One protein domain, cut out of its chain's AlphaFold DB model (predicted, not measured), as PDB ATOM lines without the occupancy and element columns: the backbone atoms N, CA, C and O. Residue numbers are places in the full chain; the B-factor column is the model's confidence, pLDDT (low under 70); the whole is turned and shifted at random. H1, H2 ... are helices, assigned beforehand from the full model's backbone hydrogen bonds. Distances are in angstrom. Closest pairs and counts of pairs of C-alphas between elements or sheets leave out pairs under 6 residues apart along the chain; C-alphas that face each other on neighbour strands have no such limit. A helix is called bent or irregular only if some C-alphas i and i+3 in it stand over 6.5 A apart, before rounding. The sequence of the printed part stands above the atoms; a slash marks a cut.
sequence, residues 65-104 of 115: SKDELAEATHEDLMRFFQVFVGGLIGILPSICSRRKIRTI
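Overview. This is residues 65 to 104 of the 115 residues of an uncharacterized protein of Dictyobacter kobayashii (UniProt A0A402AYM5). One long helix, H2, makes most of the length of a rod; the short helix H1 forms a corner with its first end, and the last residues, 99 to 104, run on beyond its other end as a tail without a named element that adds to the length. The printed part has 40 residues with two named helices, H1 then H2, and no named strand; the class is all helix. It is extended, with a radius of gyration of the C-alphas of 16.1 A and spans of 48 by 17 by 16 A.

Along the chain. H1 is residues 66 to 71, beginning at C-alpha 66 at (180.154, 92.715, -3.847). After a tight link of 2 residues, H2 takes residues 74 to 98, 36.5 A from first to last C-alpha, and ends at C-alpha 98 at (166.801, 124.247, -6.414). H2 has a kink of 28 degrees near residue 91, and is only just irregular: C-alphas 90 and 93 are 6.9 A apart.

Arrangement. H1 and H2 are close but not clearly touching; their closest C-alphas, those of Leu 69 and Leu 77, are 8.0 A apart. They run opposite ways at a steep tilt of 45 degrees. In H1 every O i to N i+4 pair is within hydrogen-bond range; in H2, 19 of 21 are.

Size, cuts and confidence. The C-alphas farthest apart, those of Glu 71 and Ile 104, are 48.9 A from each other. Residues 81 to 104, of which 81 to 98 belong to H2, stand free. The printed part has no cut. Its mean pLDDT is 76.2, and residues 94 to 104 are under 70.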
ATOM      1  N   SER A  65     176.093  94.443  -5.933       73.81
ATOM      2  CA  SER A  65     176.559  93.556  -4.876       73.81
ATOM      3  C   SER A  65     178.078  93.370  -4.971       73.81
ATOM      4  O   SER A  65     178.702  93.597  -6.011       73.81
ATOM      5  N   LYS A  66     178.706  92.973  -3.859       72.69
ATOM      6  CA  LYS A  66     180.154  92.715  -3.847       72.69
ATOM      7  C   LYS A  66     180.541  91.585  -4.799       72.69
ATOM      8  O   LYS A  66     181.608  91.663  -5.396       72.69
ATOM      9  N   ASP A  67     179.669  90.593  -4.945       76.31
ATOM     10  CA  ASP A  67     179.897  89.425  -5.792       76.31
ATOM     11  C   ASP A  67     179.770  89.805  -7.275       76.31
ATOM     12  O   ASP A  67     180.667  89.506  -8.057       76.31
ATOM     13  N   GLU A  68     178.759  90.603  -7.643       77.25
ATOM     14  CA  GLU A  68     178.637  91.166  -9.000       77.25
ATOM     15  C   GLU A  68     179.847  92.022  -9.383       77.25
ATOM     16  O   GLU A  68     180.285  91.995 -10.527       77.25
ATOM     17  N   LEU A  69     180.407  92.781  -8.435       79.75
ATOM     18  CA  LEU A  69     181.599  93.586  -8.691       79.75
ATOM     19  C   LEU A  69     182.873  92.735  -8.788       79.75
ATOM     20  O   LEU A  69     183.786  93.099  -9.525       79.75
ATOM     21  N   ALA A  70     182.946  91.628  -8.047       80.94
ATOM     22  CA  ALA A  70     184.071  90.699  -8.096       80.94
ATOM     23  C   ALA A  70     184.100  89.893  -9.405       80.94
ATOM     24  O   ALA A  70     185.181  89.571  -9.897       80.94
ATOM     25  N   GLU A  71     182.930  89.599  -9.974       87.19
ATOM     26  CA  GLU A  71     182.779  88.881 -11.245       87.19
ATOM     27  C   GLU A  71     182.703  89.812 -12.469       87.19
ATOM     28  O   GLU A  71     182.796  89.344 -13.606       87.19
ATOM     29  N   ALA A  72     182.561  91.126 -12.262       84.06
ATOM     30  CA  ALA A  72     182.416  92.099 -13.339       84.06
ATOM     31  C   ALA A  72     183.642  92.131 -14.259       84.06
ATOM     32  O   ALA A  72     184.784  92.325 -13.830       84.06
ATOM     33  N   THR A  73     183.394  92.040 -15.564       89.81
ATOM     34  CA  THR A  73     184.441  92.268 -16.558       89.81
ATOM     35  C   THR A  73     184.746  93.764 -16.695       89.81
ATOM     36  O   THR A  73     183.980  94.633 -16.269       89.81
ATOM     37  N   HIS A  74     185.860  94.100 -17.350       88.81
ATOM     38  CA  HIS A  74     186.188  95.494 -17.673       88.81
ATOM     39  C   HIS A  74     185.086  96.179 -18.504       88.81
ATOM     40  O   HIS A  74     184.819  97.368 -18.325       88.81
ATOM     41  N   GLU A  75     184.421  95.438 -19.395       90.12
ATOM     42  CA  GLU A  75     183.312  95.973 -20.187       90.12
ATOM     43  C   GLU A  75     182.092  96.284 -19.307       90.12
ATOM     44  O   GLU A  75     181.473  97.339 -19.461       90.12
ATOM     45  N   ASP A  76     181.787  95.419 -18.339       87.25
ATOM     46  CA  ASP A  76     180.677  95.624 -17.406       87.25
ATOM     47  C   ASP A  76     180.924  96.825 -16.501       87.25
ATOM     48  O   ASP A  76     180.052  97.684 -16.360       87.25
ATOM     49  N   LEU A  77     182.145  96.967 -15.976       87.88
ATOM     50  CA  LEU A  77     182.522  98.127 -15.172       87.88
ATOM     51  C   LEU A  77     182.379  99.436 -15.964       87.88
ATOM     52  O   LEU A  77     181.870 100.429 -15.439       87.88
ATOM     53  N   MET A  78     182.768  99.429 -17.244       89.69
ATOM     54  CA  MET A  78     182.579 100.574 -18.134       89.69
ATOM     55  C   MET A  78     181.098 100.886 -18.371       89.69
ATOM     56  O   MET A  78     180.714 102.058 -18.309       89.69
ATOM     57  N   ARG A  79     180.248  99.874 -18.588       87.19
ATOM     58  CA  ARG A  79     178.792 100.063 -18.710       87.19
ATOM     59  C   ARG A  79     178.193 100.642 -17.429       87.19
ATOM     60  O   ARG A  79     177.452 101.623 -17.494       87.19
ATOM     61  N   PHE A  80     178.542 100.095 -16.265       85.12
ATOM     62  CA  PHE A  80     178.063 100.594 -14.973       85.12
ATOM     63  C   PHE A  80     178.474 102.048 -14.743       85.12
ATOM     64  O   PHE A  80     177.646 102.875 -14.350       85.12
ATOM     65  N   PHE A  81     179.727 102.389 -15.056       85.94
ATOM     66  CA  PHE A  81     180.227 103.754 -14.952       85.94
ATOM     67  C   PHE A  81     179.471 104.722 -15.873       85.94
ATOM     68  O   PHE A  81     179.079 105.807 -15.443       85.94
ATOM     69  N   GLN A  82     179.200 104.330 -17.121       89.31
ATOM     70  CA  GLN A  82     178.435 105.147 -18.068       89.31
ATOM     71  C   GLN A  82     177.004 105.409 -17.588       89.31
ATOM     72  O   GLN A  82     176.545 106.553 -17.629       89.31
ATOM     73  N   VAL A  83     176.311 104.379 -17.090       87.75
ATOM     74  CA  VAL A  83     174.961 104.520 -16.518       87.75
ATOM     75  C   VAL A  83     174.980 105.462 -15.313       87.75
ATOM     76  O   VAL A  83     174.136 106.354 -15.210       87.75
ATOM     77  N   PHE A  84     175.972 105.320 -14.430       84.81
ATOM     78  CA  PHE A  84     176.142 106.183 -13.263       84.81
ATOM     79  C   PHE A  84     176.340 107.657 -13.650       84.81
ATOM     80  O   PHE A  84     175.623 108.531 -13.152       84.81
ATOM     81  N   VAL A  85     177.260 107.946 -14.575       88.81
ATOM     82  CA  VAL A  85     177.516 109.312 -15.061       88.81
ATOM     83  C   VAL A  85     176.286 109.889 -15.765       88.81
ATOM     84  O   VAL A  85     175.923 111.039 -15.511       88.81
ATOM     85  N   GLY A  86     175.597 109.099 -16.593       87.75
ATOM     86  CA  GLY A  86     174.342 109.507 -17.230       87.75
ATOM     87  C   GLY A  86     173.270 109.901 -16.209       87.75
ATOM     88  O   GLY A  86     172.622 110.939 -16.355       87.75
ATOM     89  N   GLY A  87     173.147 109.133 -15.121       84.88
ATOM     90  CA  GLY A  87     172.272 109.459 -13.995       84.88
ATOM     91  C   GLY A  87     172.632 110.786 -13.314       84.88
ATOM     92  O   GLY A  87     171.745 111.600 -13.050       84.88
ATOM     93  N   LEU A  88     173.925 111.046 -13.082       84.38
ATOM     94  CA  LEU A  88     174.400 112.314 -12.511       84.38
ATOM     95  C   LEU A  88     174.085 113.511 -13.413       84.38
ATOM     96  O   LEU A  88     173.591 114.533 -12.931       84.38
ATOM     97  N   ILE A  89     174.329 113.385 -14.719       87.19
ATOM     98  CA  ILE A  89     174.020 114.436 -15.696       87.19
ATOM     99  C   ILE A  89     172.514 114.717 -15.704       87.19
ATOM    100  O   ILE A  89     172.112 115.878 -15.661       87.19
ATOM    101  N   GLY A  90     171.677 113.676 -15.679       82.69
ATOM    102  CA  GLY A  90     170.220 113.820 -15.629       82.69
ATOM    103  C   GLY A  90     169.704 114.504 -14.357       82.69
ATOM    104  O   GLY A  90     168.688 115.199 -14.395       82.69
ATOM    105  N   ILE A  91     170.402 114.361 -13.224       77.62
ATOM    106  CA  ILE A  91     170.004 114.985 -11.954       77.62
ATOM    107  C   ILE A  91     170.437 116.453 -11.856       77.62
ATOM    108  O   ILE A  91     169.789 117.243 -11.157       77.62
ATOM    109  N   LEU A  92     171.495 116.837 -12.575       77.00
ATOM    110  CA  LEU A  92     172.118 118.157 -12.502       77.00
ATOM    111  C   LEU A  92     171.126 119.322 -12.714       77.00
ATOM    112  O   LEU A  92     171.108 120.221 -11.867       77.00
ATOM    113  N   PRO A  93     170.229 119.314 -13.727       77.00
ATOM    114  CA  PRO A  93     169.251 120.388 -13.916       77.00
ATOM    115  C   PRO A  93     168.339 120.587 -12.701       77.00
ATOM    116  O   PRO A  93     168.005 121.717 -12.346       77.00
ATOM    117  N   SER A  94     167.969 119.498 -12.016       68.62
ATOM    118  CA  SER A  94     167.097 119.552 -10.837       68.62
ATOM    119  C   SER A  94     167.797 120.094  -9.586       68.62
ATOM    120  O   SER A  94     167.155 120.703  -8.730       68.62
ATOM    121  N   ILE A  95     169.116 119.911  -9.479       67.81
ATOM    122  CA  ILE A  95     169.927 120.504  -8.409       67.81
ATOM    123  C   ILE A  95     170.129 121.998  -8.676       67.81
ATOM    124  O   ILE A  95     169.987 122.811  -7.759       67.81
ATOM    125  N   CYS A  96     170.419 122.367  -9.925       69.25
ATOM    126  CA  CYS A  96     170.596 123.760 -10.326       69.25
ATOM    127  C   CYS A  96     169.302 124.571 -10.179       69.25
ATOM    128  O   CYS A  96     169.361 125.707  -9.720       69.25
ATOM    129  N   SER A  97     168.128 123.995 -10.461       66.50
ATOM    130  CA  SER A  97     166.852 124.702 -10.263       66.50
ATOM    131  C   SER A  97     166.494 124.922  -8.786       66.50
ATOM    132  O   SER A  97     165.791 125.878  -8.459       66.50
ATOM    133  N   ARG A  98     167.006 124.088  -7.867       57.97
ATOM    134  CA  ARG A  98     166.801 124.247  -6.414       57.97
ATOM    135  C   ARG A  98     167.723 125.282  -5.777       57.97
ATOM    136  O   ARG A  98     167.373 125.854  -4.745       57.97
ATOM    137  N   ARG A  99     168.899 125.527  -6.352       49.53
ATOM    138  CA  ARG A  99     169.863 126.493  -5.824       49.53
ATOM    139  C   ARG A  99     169.698 127.793  -6.609       49.53
ATOM    140  O   ARG A  99     170.276 127.939  -7.677       49.53
ATOM    141  N   LYS A 100     168.938 128.762  -6.072       49.62
ATOM    142  CA  LYS A 100     169.101 130.176  -6.459       49.62
ATOM    143  C   LYS A 100     170.578 130.494  -6.244       49.62
ATOM    144  O   LYS A 100     171.003 130.712  -5.111       49.62
ATOM    145  N   ILE A 101     171.370 130.435  -7.309       53.91
ATOM    146  CA  ILE A 101     172.741 130.918  -7.303       53.91
ATOM    147  C   ILE A 101     172.586 132.409  -7.038       53.91
ATOM    148  O   ILE A 101     172.168 133.177  -7.901       53.91
ATOM    149  N   ARG A 102     172.795 132.802  -5.779       40.62
ATOM    150  CA  ARG A 102     172.953 134.196  -5.393       40.62
ATOM    151  C   ARG A 102     174.259 134.601  -6.054       40.62
ATOM    152  O   ARG A 102     175.323 134.338  -5.502       40.62
ATOM    153  N   THR A 103     174.176 135.102  -7.282       43.12
ATOM    154  CA  THR A 103     175.326 135.613  -8.014       43.12
ATOM    155  C   THR A 103     175.929 136.717  -7.165       43.12
ATOM    156  O   THR A 103     175.412 137.828  -7.074       43.12
ATOM    157  N   ILE A 104     176.999 136.357  -6.467       48.16
ATOM    158  CA  ILE A 104     178.040 137.280  -6.072       48.16
ATOM    159  C   ILE A 104     178.511 137.911  -7.379       48.16
ATOM    160  O   ILE A 104     178.936 137.219  -8.303       48.16
TER     161      ILE A 104